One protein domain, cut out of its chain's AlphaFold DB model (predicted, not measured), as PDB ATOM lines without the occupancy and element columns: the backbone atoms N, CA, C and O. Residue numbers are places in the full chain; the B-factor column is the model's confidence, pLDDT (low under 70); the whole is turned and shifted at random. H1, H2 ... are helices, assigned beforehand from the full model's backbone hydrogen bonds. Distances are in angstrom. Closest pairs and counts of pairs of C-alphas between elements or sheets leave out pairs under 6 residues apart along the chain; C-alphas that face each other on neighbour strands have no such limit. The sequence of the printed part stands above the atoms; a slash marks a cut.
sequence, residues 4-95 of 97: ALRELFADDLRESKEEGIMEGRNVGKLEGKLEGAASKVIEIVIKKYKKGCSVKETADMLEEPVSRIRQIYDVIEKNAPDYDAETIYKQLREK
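What this domain is: This is residues 4 to 95 of the 97 residues of an uncharacterized protein of Roseburia inulinivorans (UniProt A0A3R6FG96). One very long helix, H1, runs out as a bare arm from a compact head, where its last part is crossed by H3, with H2 and H4 packed near H3's two ends. Residues 4 to 34 of H1 stick out and make the length. The printed part has 92 residues with four named helices, H1 to H4 in chain order, and no named strand: all helix. It is extended, radius of gyration of the C-alphas 21.3 A, spanning 73 by 26 by 19 A.

Where its parts are: Find C-alpha 4 at (-31.421, 2.879, 72.558); from there H1, residues 4 to 49, runs 68.5 A. Next come H2, residues 55 to 62, and H3, residues 66 to 78, 18.4 A long. H4, residues 85 to 93, ends at C-alpha 93, (7.984, -20.394, 48.145).

How they stand to each other: H1 touches H3 with residues 42 to 49 alone, about perpendicular at 74 degrees; look at the closest C-alphas, Ile 42 and Ile 72, 7.0 A apart. H4 touches residues 38 to 46 of H1 alone, closest C-alphas Glu 43 and Ala 85, 5.6 A. H2 touches H3 at a steep tilt of 60 degrees, closest C-alphas Ala 59 and Val 66, 5.2 A. H2 and H4 are apart. Every O i to N i+4 pair is within hydrogen-bond range in H2, H3 and H4, and 36 of 42 in H1.

The domain as a whole: The C-alphas of Ala 4 and Gly 52, the two farthest apart, are 73.4 A apart. The printed part has no cut, and no link is long. Residues 4 to 34 have pLDDT under 70.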
ATOM      1  N   ALA A   4     -31.640   3.078  73.992       54.78
ATOM      2  CA  ALA A   4     -31.421   2.879  72.558       54.78
ATOM      3  C   ALA A   4     -29.954   3.048  72.115       54.78
ATOM      4  O   ALA A   4     -29.553   2.505  71.091       54.78
ATOM      5  N   LEU A   5     -29.124   3.774  72.878       51.53
ATOM      6  CA  LEU A   5     -27.713   3.960  72.526       51.53
ATOM      7  C   LEU A   5     -26.861   2.738  72.904       51.53
ATOM      8  O   LEU A   5     -25.782   2.556  72.355       51.53
ATOM      9  N   ARG A   6     -27.327   1.894  73.836       47.78
ATOM     10  CA  ARG A   6     -26.586   0.714  74.311       47.78
ATOM     11  C   ARG A   6     -26.774  -0.503  73.401       47.78
ATOM     12  O   ARG A   6     -25.865  -1.323  73.322       47.78
ATOM     13  N   GLU A   7     -27.922  -0.604  72.732       51.56
ATOM     14  CA  GLU A   7     -28.204  -1.660  71.748       51.56
ATOM     15  C   GLU A   7     -27.439  -1.439  70.434       51.56
ATOM     16  O   GLU A   7     -26.833  -2.382  69.936       51.56
ATOM     17  N   LEU A   8     -27.338  -0.192  69.956       50.53
ATOM     18  CA  LEU A   8     -26.586   0.163  68.739       50.53
ATOM     19  C   LEU A   8     -25.104  -0.258  68.798       50.53
ATOM     20  O   LEU A   8     -24.605  -0.883  67.870       50.53
ATOM     21  N   PHE A   9     -24.413  -0.024  69.920       49.03
ATOM     22  CA  PHE A   9     -23.012  -0.452  70.079       49.03
ATOM     23  C   PHE A   9     -22.835  -1.964  70.311       49.03
ATOM     24  O   PHE A   9     -21.718  -2.474  70.206       49.03
ATOM     25  N   ALA A  10     -23.899  -2.688  70.671       53.56
ATOM     26  CA  ALA A  10     -23.847  -4.138  70.846       53.56
ATOM     27  C   ALA A  10     -24.017  -4.884  69.513       53.56
ATOM     28  O   ALA A  10     -23.482  -5.985  69.372       53.56
ATOM     29  N   ASP A  11     -24.740  -4.305  68.551       52.62
ATOM     30  CA  ASP A  11     -24.853  -4.827  67.183       52.62
ATOM     31  C   ASP A  11     -23.537  -4.657  66.401       52.62
ATOM     32  O   ASP A  11     -23.015  -5.654  65.900       52.62
ATOM     33  N   ASP A  12     -22.905  -3.478  66.449       49.19
ATOM     34  CA  ASP A  12     -21.632  -3.209  65.748       49.19
ATOM     35  C   ASP A  12     -20.477  -4.149  66.179       49.19
ATOM     36  O   ASP A  12     -19.640  -4.565  65.372       49.19
ATOM     37  N   LEU A  13     -20.412  -4.531  67.463       51.19
ATOM     38  CA  LEU A  13     -19.355  -5.417  67.982       51.19
ATOM     39  C   LEU A  13     -19.568  -6.895  67.598       51.19
ATOM     40  O   LEU A  13     -18.619  -7.687  67.636       51.19
ATOM     41  N   ARG A  14     -20.806  -7.286  67.266       52.94
ATOM     42  CA  ARG A  14     -21.149  -8.644  66.815       52.94
ATOM     43  C   ARG A  14     -20.831  -8.821  65.334       52.94
ATOM     44  O   ARG A  14     -20.140  -9.785  65.008       52.94
ATOM     45  N   GLU A  15     -21.214  -7.858  64.492       53.25
ATOM     46  CA  GLU A  15     -20.894  -7.872  63.054       53.25
ATOM     47  C   GLU A  15     -19.375  -7.909  62.815       53.25
ATOM     48  O   GLU A  15     -18.882  -8.797  62.121       53.25
ATOM     49  N   SER A  16     -18.598  -7.062  63.502       51.91
ATOM     50  CA  SER A  16     -17.137  -7.013  63.315       51.91
ATOM     51  C   SER A  16     -16.409  -8.317  63.710       51.91
ATOM     52  O   SER A  16     -15.387  -8.680  63.120       51.91
ATOM     53  N   LYS A  17     -16.933  -9.074  64.686       54.59
ATOM     54  CA  LYS A  17     -16.376 -10.385  65.074       54.59
ATOM     55  C   LYS A  17     -16.728 -11.488  64.080       54.59
ATOM     56  O   LYS A  17     -15.898 -12.364  63.834       54.59
ATOM     57  N   GLU A  18     -17.947 -11.478  63.553       53.75
ATOM     58  CA  GLU A  18     -18.403 -12.475  62.584       53.75
ATOM     59  C   GLU A  18     -17.701 -12.303  61.236       53.75
ATOM     60  O   GLU A  18     -17.250 -13.299  60.663       53.75
ATOM     61  N   GLU A  19     -17.495 -11.060  60.794       53.47
ATOM     62  CA  GLU A  19     -16.705 -10.743  59.601       53.47
ATOM     63  C   GLU A  19     -15.253 -11.218  59.743       53.47
ATOM     64  O   GLU A  19     -14.780 -11.987  58.906       53.47
ATOM     65  N   GLY A  20     -14.572 -10.895  60.849       58.00
ATOM     66  CA  GLY A  20     -13.179 -11.315  61.063       58.00
ATOM     67  C   GLY A  20     -12.983 -12.840  61.140       58.00
ATOM     68  O   GLY A  20     -11.985 -13.372  60.649       58.00
ATOM     69  N   ILE A  21     -13.943 -13.580  61.711       60.34
ATOM     70  CA  ILE A  21     -13.904 -15.054  61.751       60.34
ATOM     71  C   ILE A  21     -14.173 -15.643  60.361       60.34
ATOM     72  O   ILE A  21     -13.543 -16.635  59.976       60.34
ATOM     73  N   MET A  22     -15.107 -15.062  59.606       58.28
ATOM     74  CA  MET A  22     -15.464 -15.542  58.274       58.28
ATOM     75  C   MET A  22     -14.346 -15.271  57.265       58.28
ATOM     76  O   MET A  22     -13.981 -16.179  56.513       58.28
ATOM     77  N   GLU A  23     -13.755 -14.076  57.293       59.69
ATOM     78  CA  GLU A  23     -12.577 -13.730  56.499       59.69
ATOM     79  C   GLU A  23     -11.397 -14.633  56.855       59.69
ATOM     80  O   GLU A  23     -10.870 -15.309  55.971       59.69
ATOM     81  N   GLY A  24     -11.053 -14.772  58.141       61.12
ATOM     82  CA  GLY A  24      -9.956 -15.644  58.572       61.12
ATOM     83  C   GLY A  24     -10.149 -17.111  58.159       61.12
ATOM     84  O   GLY A  24      -9.213 -17.769  57.701       61.12
ATOM     85  N   ARG A  25     -11.381 -17.634  58.240       60.97
ATOM     86  CA  ARG A  25     -11.706 -19.005  57.811       60.97
ATOM     87  C   ARG A  25     -11.660 -19.176  56.293       60.97
ATOM     88  O   ARG A  25     -11.254 -20.239  55.817       60.97
ATOM     89  N   ASN A  26     -12.089 -18.173  55.530       55.78
ATOM     90  CA  ASN A  26     -12.056 -18.213  54.071       55.78
ATOM     91  C   ASN A  26     -10.625 -18.094  53.542       55.78
ATOM     92  O   ASN A  26     -10.245 -18.897  52.690       55.78
ATOM     93  N   VAL A  27      -9.829 -17.177  54.099       55.50
ATOM     94  CA  VAL A  27      -8.401 -17.017  53.788       55.50
ATOM     95  C   VAL A  27      -7.655 -18.309  54.111       55.50
ATOM     96  O   VAL A  27      -7.090 -18.913  53.205       55.50
ATOM     97  N   GLY A  28      -7.778 -18.842  55.333       60.09
ATOM     98  CA  GLY A  28      -7.087 -20.082  55.713       60.09
ATOM     99  C   GLY A  28      -7.503 -21.308  54.885       60.09
ATOM    100  O   GLY A  28      -6.684 -22.171  54.569       60.09
ATOM    101  N   LYS A  29      -8.773 -21.394  54.462       62.72
ATOM    102  CA  LYS A  29      -9.245 -22.474  53.577       62.72
ATOM    103  C   LYS A  29      -8.724 -22.324  52.145       62.72
ATOM    104  O   LYS A  29      -8.486 -23.340  51.491       62.72
ATOM    105  N   LEU A  30      -8.615 -21.099  51.635       54.66
ATOM    106  CA  LEU A  30      -8.059 -20.825  50.309       54.66
ATOM    107  C   LEU A  30      -6.556 -21.100  50.286       54.66
ATOM    108  O   LEU A  30      -6.104 -21.829  49.408       54.66
ATOM    109  N   GLU A  31      -5.815 -20.624  51.287       59.59
ATOM    110  CA  GLU A  31      -4.381 -20.884  51.436       59.59
ATOM    111  C   GLU A  31      -4.087 -22.383  51.532       59.59
ATOM    112  O   GLU A  31      -3.304 -22.901  50.737       59.59
ATOM    113  N   GLY A  32      -4.800 -23.120  52.392       67.38
ATOM    114  CA  GLY A  32      -4.614 -24.571  52.514       67.38
ATOM    115  C   GLY A  32      -4.964 -25.349  51.237       67.38
ATOM    116  O   GLY A  32      -4.352 -26.374  50.933       67.38
ATOM    117  N   LYS A  33      -5.927 -24.869  50.437       63.59
ATOM    118  CA  LYS A  33      -6.239 -25.462  49.124       63.59
ATOM    119  C   LYS A  33      -5.149 -25.189  48.092       63.59
ATOM    120  O   LYS A  33      -4.822 -26.095  47.328       63.59
ATOM    121  N   LEU A  34      -4.621 -23.966  48.052       60.66
ATOM    122  CA  LEU A  34      -3.547 -23.578  47.136       60.66
ATOM    123  C   LEU A  34      -2.262 -24.344  47.454       60.66
ATOM    124  O   LEU A  34      -1.653 -24.921  46.555       60.66
ATOM    125  N   GLU A  35      -1.913 -24.441  48.736       71.25
ATOM    126  CA  GLU A  35      -0.785 -25.236  49.218       71.25
ATOM    127  C   GLU A  35      -0.956 -26.726  48.891       71.25
ATOM    128  O   GLU A  35      -0.030 -27.366  48.387       71.25
ATOM    129  N   GLY A  36      -2.162 -27.273  49.075       76.44
ATOM    130  CA  GLY A  36      -2.477 -28.651  48.699       76.44
ATOM    131  C   GLY A  36      -2.367 -28.909  47.192       76.44
ATOM    132  O   GLY A  36      -1.840 -29.944  46.777       76.44
ATOM    133  N   ALA A  37      -2.820 -27.967  46.359       78.12
ATOM    134  CA  ALA A  37      -2.715 -28.066  44.904       78.12
ATOM    135  C   ALA A  37      -1.252 -28.000  44.434       78.12
ATOM    136  O   ALA A  37      -0.817 -28.857  43.662       78.12
ATOM    137  N   ALA A  38      -0.470 -27.049  44.955       79.94
ATOM    138  CA  ALA A  38       0.955 -26.920  44.652       79.94
ATOM    139  C   ALA A  38       1.747 -28.165  45.087       79.94
ATOM    140  O   ALA A  38       2.513 -28.725  44.300       79.94
ATOM    141  N   SER A  39       1.487 -28.662  46.301       82.44
ATOM    142  CA  SER A  39       2.088 -29.899  46.812       82.44
ATOM    143  C   SER A  39       1.768 -31.098  45.919       82.44
ATOM    144  O   SER A  39       2.626 -31.952  45.692       82.44
ATOM    145  N   LYS A  40       0.556 -31.156  45.346       87.31
ATOM    146  CA  LYS A  40       0.167 -32.255  44.459       87.31
ATOM    147  C   LYS A  40       0.948 -32.261  43.149       87.31
ATOM    148  O   LYS A  40       1.370 -33.331  42.708       87.31
ATOM    149  N   VAL A  41       1.157 -31.089  42.550       89.75
ATOM    150  CA  VAL A  41       1.973 -30.942  41.335       89.75
ATOM    151  C   VAL A  41       3.398 -31.415  41.611       89.75
ATOM    152  O   VAL A  41       3.904 -32.275  40.891       89.75
ATOM    153  N   ILE A  42       4.009 -30.953  42.706       91.38
ATOM    154  CA  ILE A  42       5.364 -31.355  43.113       91.38
ATOM    155  C   ILE A  42       5.450 -32.873  43.321       91.38
ATOM    156  O   ILE A  42       6.365 -33.517  42.807       91.38
ATOM    157  N   GLU A  43       4.474 -33.480  44.002       91.69
ATOM    158  CA  GLU A  43       4.433 -34.929  44.224       91.69
ATOM    159  C   GLU A  43       4.407 -35.717  42.898       91.69
ATOM    160  O   GLU A  43       5.084 -36.742  42.751       91.69
ATOM    161  N   ILE A  44       3.633 -35.251  41.912       92.19
ATOM    162  CA  ILE A  44       3.575 -35.886  40.591       92.19
ATOM    163  C   ILE A  44       4.898 -35.692  39.843       92.19
ATOM    164  O   ILE A  44       5.404 -36.654  39.260       92.19
ATOM    165  N   VAL A  45       5.490 -34.499  39.902       94.44
ATOM    166  CA  VAL A  45       6.784 -34.204  39.279       94.44
ATOM    167  C   VAL A  45       7.886 -35.103  39.837       94.44
ATOM    168  O   VAL A  45       8.598 -35.729  39.055       94.44
ATOM    169  N   ILE A  46       7.969 -35.281  41.159       92.50
ATOM    170  CA  ILE A  46       8.916 -36.213  41.794       92.50
ATOM    171  C   ILE A  46       8.745 -37.634  41.238       92.50
ATOM    172  O   ILE A  46       9.721 -38.316  40.917       92.50
ATOM    173  N   LYS A  47       7.498 -38.106  41.099       93.00
ATOM    174  CA  LYS A  47       7.213 -39.440  40.542       93.00
ATOM    175  C   LYS A  47       7.650 -39.560  39.082       93.00
ATOM    176  O   LYS A  47       8.064 -40.643  38.677       93.00
ATOM    177  N   LYS A  48       7.533 -38.491  38.289       94.25
ATOM    178  CA  LYS A  48       7.964 -38.451  36.882       94.25
ATOM    179  C   LYS A  48       9.488 -38.387  36.763       94.25
ATOM    180  O   LYS A  48      10.050 -39.170  36.005       94.25
ATOM    181  N   TYR A  49      10.144 -37.585  37.600       94.12
ATOM    182  CA  TYR A  49      11.602 -37.532  37.720       94.12
ATOM    183  C   TYR A  49      12.193 -38.915  38.021       94.12
ATOM    184  O   TYR A  49      13.056 -39.401  37.298       94.12
ATOM    185  N   LYS A  50      11.645 -39.625  39.021       91.75
ATOM    186  CA  LYS A  50      12.068 -40.997  39.370       91.75
ATOM    187  C   LYS A  50      11.881 -42.009  38.233       91.75
ATOM    188  O   LYS A  50      12.533 -43.047  38.233       91.75
ATOM    189  N   LYS A  51      10.984 -41.730  37.281       94.62
ATOM    190  CA  LYS A  51      10.753 -42.549  36.080       94.62
ATOM    191  C   LYS A  51      11.650 -42.151  34.901       94.62
ATOM    192  O   LYS A  51      11.525 -42.757  33.842       94.62
ATOM    193  N   GLY A  52      12.521 -41.155  35.068       94.06
ATOM    194  CA  GLY A  52      13.386 -40.644  34.008       94.06
ATOM    195  C   GLY A  52      12.649 -39.815  32.955       94.06
ATOM    196  O   GLY A  52      13.157 -39.672  31.847       94.06
ATOM    197  N   CYS A  53      11.454 -39.293  33.263       95.62
ATOM    198  CA  CYS A  53      10.780 -38.356  32.367       95.62
ATOM    199  C   CYS A  53      11.588 -37.057  32.270       95.62
ATOM    200  O   CYS A  53      12.160 -36.592  33.255       95.62
ATOM    201  N   SER A  54      11.606 -36.444  31.091       96.50
ATOM    202  CA  SER A  54      12.212 -35.129  30.913       96.50
ATOM    203  C   SER A  54      11.327 -34.014  31.481       96.50
ATOM    204  O   SER A  54      10.111 -34.162  31.662       96.50
ATOM    205  N   VAL A  55      11.940 -32.848  31.706       96.94
ATOM    206  CA  VAL A  55      11.240 -31.612  32.092       96.94
ATOM    207  C   VAL A  55      10.137 -31.272  31.087       96.94
ATOM    208  O   VAL A  55       9.025 -30.943  31.489       96.94
ATOM    209  N   LYS A  56      10.425 -31.389  29.782       96.75
ATOM    210  CA  LYS A  56       9.471 -31.058  28.718       96.75
ATOM    211  C   LYS A  56       8.272 -32.007  28.719       96.75
ATOM    212  O   LYS A  56       7.144 -31.542  28.760       96.75
ATOM    213  N   GLU A  57       8.510 -33.317  28.762       96.62
ATOM    214  CA  GLU A  57       7.424 -34.307  28.817       96.62
ATOM    215  C   GLU A  57       6.557 -34.132  30.065       96.62
ATOM    216  O   GLU A  57       5.341 -34.277  30.009       96.62
ATOM    217  N   THR A  58       7.176 -33.814  31.203       95.12
ATOM    218  CA  THR A  58       6.442 -33.592  32.453       95.12
ATOM    219  C   THR A  58       5.604 -32.313  32.394       95.12
ATOM    220  O   THR A  58       4.475 -32.324  32.874       95.12
ATOM    221  N   ALA A  59       6.122 -31.243  31.785       95.50
ATOM    222  CA  ALA A  59       5.386 -30.000  31.550       95.50
ATOM    223  C   ALA A  59       4.166 -30.226  30.652       95.50
ATOM    224  O   ALA A  59       3.060 -29.854  31.033       95.50
ATOM    225  N   ASP A  60       4.352 -30.936  29.538       95.88
ATOM    226  CA  ASP A  60       3.263 -31.272  28.619       95.88
ATOM    227  C   ASP A  60       2.190 -32.144  29.309       95.88
ATOM    228  O   ASP A  60       0.999 -31.913  29.135       95.88
ATOM    229  N   MET A  61       2.585 -33.120  30.142       92.31
ATOM    230  CA  MET A  61       1.648 -34.000  30.866       92.31
ATOM    231  C   MET A  61       0.843 -33.304  31.967       92.31
ATOM    232  O   MET A  61      -0.222 -33.800  32.332       92.31
ATOM    233  N   LEU A  62       1.395 -32.248  32.565       90.75
ATOM    234  CA  LEU A  62       0.759 -31.513  33.661       90.75
ATOM    235  C   LEU A  62       0.075 -30.233  33.189       90.75
ATOM    236  O   LEU A  62      -0.555 -29.574  34.007       90.75
ATOM    237  N   GLU A  63       0.191 -29.902  31.899       93.62
ATOM    238  CA  GLU A  63      -0.260 -28.629  31.325       93.62
ATOM    239  C   GLU A  63       0.334 -27.420  32.076       93.62
ATOM    240  O   GLU A  63      -0.291 -26.372  32.228       93.62
ATOM    241  N   GLU A  64       1.577 -27.570  32.543       91.94
ATOM    242  CA  GLU A  64       2.302 -26.575  33.335       91.94
ATOM    243  C   GLU A  64       3.426 -25.934  32.508       91.94
ATOM    244  O   GLU A  64       4.006 -26.577  31.626       91.94
ATOM    245  N   PRO A  65       3.826 -24.685  32.803       93.75
ATOM    246  CA  PRO A  65       4.961 -24.064  32.135       93.75
ATOM    247  C   PRO A  65       6.254 -24.866  32.331       93.75
ATOM    248  O   PRO A  65       6.621 -25.234  33.450       93.75
ATOM    249  N   VAL A  66       7.022 -25.047  31.249       95.25
ATOM    250  CA  VAL A  66       8.331 -25.733  31.278       95.25
ATOM    251  C   VAL A  66       9.274 -25.112  32.314       95.25
ATOM    252  O   VAL A  66      10.019 -25.831  32.975       95.25
ATOM    253  N   SER A  67       9.230 -23.787  32.493       94.50
ATOM    254  CA  SER A  67      10.013 -23.072  33.508       94.50
ATOM    255  C   SER A  67       9.682 -23.524  34.932       94.50
ATOM    256  O   SER A  67      10.600 -23.769  35.712       94.50
ATOM    257  N   ARG A  68       8.395 -23.701  35.249       91.50
ATOM    258  CA  ARG A  68       7.918 -24.135  36.568       91.50
ATOM    259  C   ARG A  68       8.338 -25.573  36.864       91.50
ATOM    260  O   ARG A  68       8.876 -25.852  37.930       91.50
ATOM    261  N   ILE A  69       8.191 -26.475  35.892       95.62
ATOM    262  CA  ILE A  69       8.664 -27.861  36.039       95.62
ATOM    263  C   ILE A  69      10.186 -27.917  36.176       95.62
ATOM    264  O   ILE A  69      10.695 -28.664  37.011       95.62
ATOM    265  N   ARG A  70      10.921 -27.102  35.412       95.94
ATOM    266  CA  ARG A  70      12.383 -27.028  35.507       95.94
ATOM    267  C   ARG A  70      12.839 -26.618  36.902       95.94
ATOM    268  O   ARG A  70      13.720 -27.264  37.448       95.94
ATOM    269  N   GLN A  71      12.204 -25.609  37.499       93.94
ATOM    270  CA  GLN A  71      12.521 -25.188  38.865       93.94
ATOM    271  C   GLN A  71      12.353 -26.334  39.869       93.94
ATOM    272  O   GLN A  71      13.190 -26.489  40.753       93.94
ATOM    273  N   ILE A  72      11.314 -27.160  39.719       93.88
ATOM    274  CA  ILE A  72      11.099 -28.328  40.583       93.88
ATOM    275  C   ILE A  72      12.218 -29.366  40.382       93.88
ATOM    276  O   ILE A  72      12.766 -29.853  41.369       93.88
ATOM    277  N   TYR A  73      12.594 -29.676  39.136       95.56
ATOM    278  CA  TYR A  73      13.703 -30.596  38.831       95.56
ATOM    279  C   TYR A  73      15.030 -30.099  39.421       95.56
ATOM    280  O   TYR A  73      15.716 -30.862  40.096       95.56
ATOM    281  N   ASP A  74      15.344 -28.812  39.258       95.00
ATOM    282  CA  ASP A  74      16.568 -28.212  39.797       95.00
ATOM    283  C   ASP A  74      16.635 -28.339  41.333       95.00
ATOM    284  O   ASP A  74      17.711 -28.514  41.907       95.00
ATOM    285  N   VAL A  75      15.496 -28.232  42.027       93.75
ATOM    286  CA  VAL A  75      15.427 -28.418  43.485       93.75
ATOM    287  C   VAL A  75      15.571 -29.897  43.853       93.75
ATOM    288  O   VAL A  75      16.291 -30.209  44.799       93.75
ATOM    289  N   ILE A  76      14.958 -30.817  43.103       93.75
ATOM    290  CA  ILE A  76      15.131 -32.266  43.305       93.75
ATOM    291  C   ILE A  76      16.610 -32.654  43.186       93.75
ATOM    292  O   ILE A  76      17.129 -33.336  44.065       93.75
ATOM    293  N   GLU A  77      17.300 -32.194  42.141       93.44
ATOM    294  CA  GLU A  77      18.716 -32.499  41.901       93.44
ATOM    295  C   GLU A  77      19.623 -31.974  43.020       93.44
ATOM    296  O   GLU A  77      20.542 -32.671  43.449       93.44
ATOM    297  N   LYS A  78      19.340 -30.775  43.543       92.38
ATOM    298  CA  LYS A  78      20.104 -30.169  44.647       92.38
ATOM    299  C   LYS A  78      19.931 -30.883  45.982       92.38
ATOM    300  O   LYS A  78      20.855 -30.871  46.788       92.38
ATOM    301  N   ASN A  79      18.757 -31.461  46.219       88.56
ATOM    302  CA  ASN A  79      18.412 -32.114  47.483       88.56
ATOM    303  C   ASN A  79      18.483 -33.650  47.383       88.56
ATOM    304  O   ASN A  79      18.090 -34.346  48.312       88.56
ATOM    305  N   ALA A  80      18.966 -34.207  46.266       86.50
ATOM    306  CA  ALA A  80      19.099 -35.649  46.102       86.50
ATOM    307  C   ALA A  80      20.174 -36.239  47.034       86.50
ATOM    308  O   ALA A  80      21.272 -35.687  47.122       86.50
ATOM    309  N   PRO A  81      19.900 -37.390  47.684       84.75
ATOM    310  CA  PRO A  81      18.708 -38.241  47.537       84.75
ATOM    311  C   PRO A  81      17.530 -37.913  48.479       84.75
ATOM    312  O   PRO A  81      16.444 -38.447  48.263       84.75
ATOM    313  N   ASP A  82      17.717 -37.051  49.479       86.69
ATOM    314  CA  ASP A  82      16.768 -36.793  50.579       86.69
ATOM    315  C   ASP A  82      15.712 -35.713  50.257       86.69
ATOM    316  O   ASP A  82      15.321 -34.922  51.113       86.69
ATOM    317  N   TYR A  83      15.218 -35.662  49.017       86.75
ATOM    318  CA  TYR A  83      14.157 -34.726  48.634       86.75
ATOM    319  C   TYR A  83      12.755 -35.268  48.953       86.75
ATOM    320  O   TYR A  83      12.432 -36.438  48.726       86.75
ATOM    321  N   ASP A  84      11.868 -34.366  49.366       87.19
ATOM    322  CA  ASP A  84      10.440 -34.611  49.546       87.19
ATOM    323  C   ASP A  84       9.609 -33.411  49.047       87.19
ATOM    324  O   ASP A  84      10.141 -32.339  48.745       87.19
ATOM    325  N   ALA A  85       8.293 -33.600  48.915       86.81
ATOM    326  CA  ALA A  85       7.410 -32.578  48.358       86.81
ATOM    327  C   ALA A  85       7.298 -31.316  49.233       86.81
ATOM    328  O   ALA A  85       7.170 -30.223  48.686       86.81
ATOM    329  N   GLU A  86       7.370 -31.453  50.558       86.56
ATOM    330  CA  GLU A  86       7.298 -30.342  51.508       86.56
ATOM    331  C   GLU A  86       8.568 -29.484  51.435       86.56
ATOM    332  O   GLU A  86       8.486 -28.263  51.297       86.56
ATOM    333  N   THR A  87       9.742 -30.116  51.446       88.00
ATOM    334  CA  THR A  87      11.039 -29.435  51.327       88.00
ATOM    335  C   THR A  87      11.156 -28.685  49.998       88.00
ATOM    336  O   THR A  87      11.600 -27.535  49.968       88.00
ATOM    337  N   ILE A  88      10.700 -29.290  48.895       90.12
ATOM    338  CA  ILE A  88      10.676 -28.627  47.585       90.12
ATOM    339  C   ILE A  88       9.701 -27.446  47.583       90.12
ATOM    340  O   ILE A  88      10.051 -26.373  47.094       90.12
ATOM    341  N   TYR A  89       8.498 -27.615  48.136       88.75
ATOM    342  CA  TYR A  89       7.505 -26.544  48.202       88.75
ATOM    343  C   TYR A  89       8.018 -25.335  48.997       88.75
ATOM    344  O   TYR A  89       7.926 -24.210  48.505       88.75
ATOM    345  N   LYS A  90       8.633 -25.557  50.167       87.94
ATOM    346  CA  LYS A  90       9.236 -24.487  50.980       87.94
ATOM    347  C   LYS A  90      10.324 -23.732  50.215       87.94
ATOM    348  O   LYS A  90      10.256 -22.512  50.125       87.94
ATOM    349  N   GLN A  91      11.254 -24.443  49.575       86.88
ATOM    350  CA  GLN A  91      12.329 -23.817  48.789       86.88
ATOM    351  C   GLN A  91      11.826 -23.057  47.553       86.88
ATOM    352  O   GLN A  91      12.504 -22.149  47.071       86.88
ATOM    353  N   LEU A  92      10.683 -23.451  46.985       86.81
ATOM    354  CA  LEU A  92      10.066 -22.719  45.879       86.81
ATOM    355  C   LEU A  92       9.344 -21.466  46.374       86.81
ATOM    356  O   LEU A  92       9.492 -20.423  45.748       86.81
ATOM    357  N   ARG A  93       8.645 -21.544  47.513       83.88
ATOM    358  CA  ARG A  93       7.984 -20.394  48.145       83.88
ATOM    359  C   ARG A  93       8.990 -19.320  48.575       83.88
ATOM    360  O   ARG A  93       8.779 -18.157  48.272       83.88
ATOM    361  N   GLU A  94      10.106 -19.707  49.194       79.38
ATOM    362  CA  GLU A  94      11.172 -18.779  49.623       79.38
ATOM    363  C   GLU A  94      11.838 -18.016  48.464       79.38
ATOM    364  O   GLU A  94      12.512 -17.021  48.696       79.38
ATOM    365  N   LYS A  95      11.696 -18.482  47.216       70.31
ATOM    366  CA  LYS A  95      12.205 -17.777  46.027       70.31
ATOM    367  C   LYS A  95      11.196 -16.812  45.405       70.31
ATOM    368  O   LYS A  95      11.582 -16.070  44.502       70.31
TER     369      LYS A  95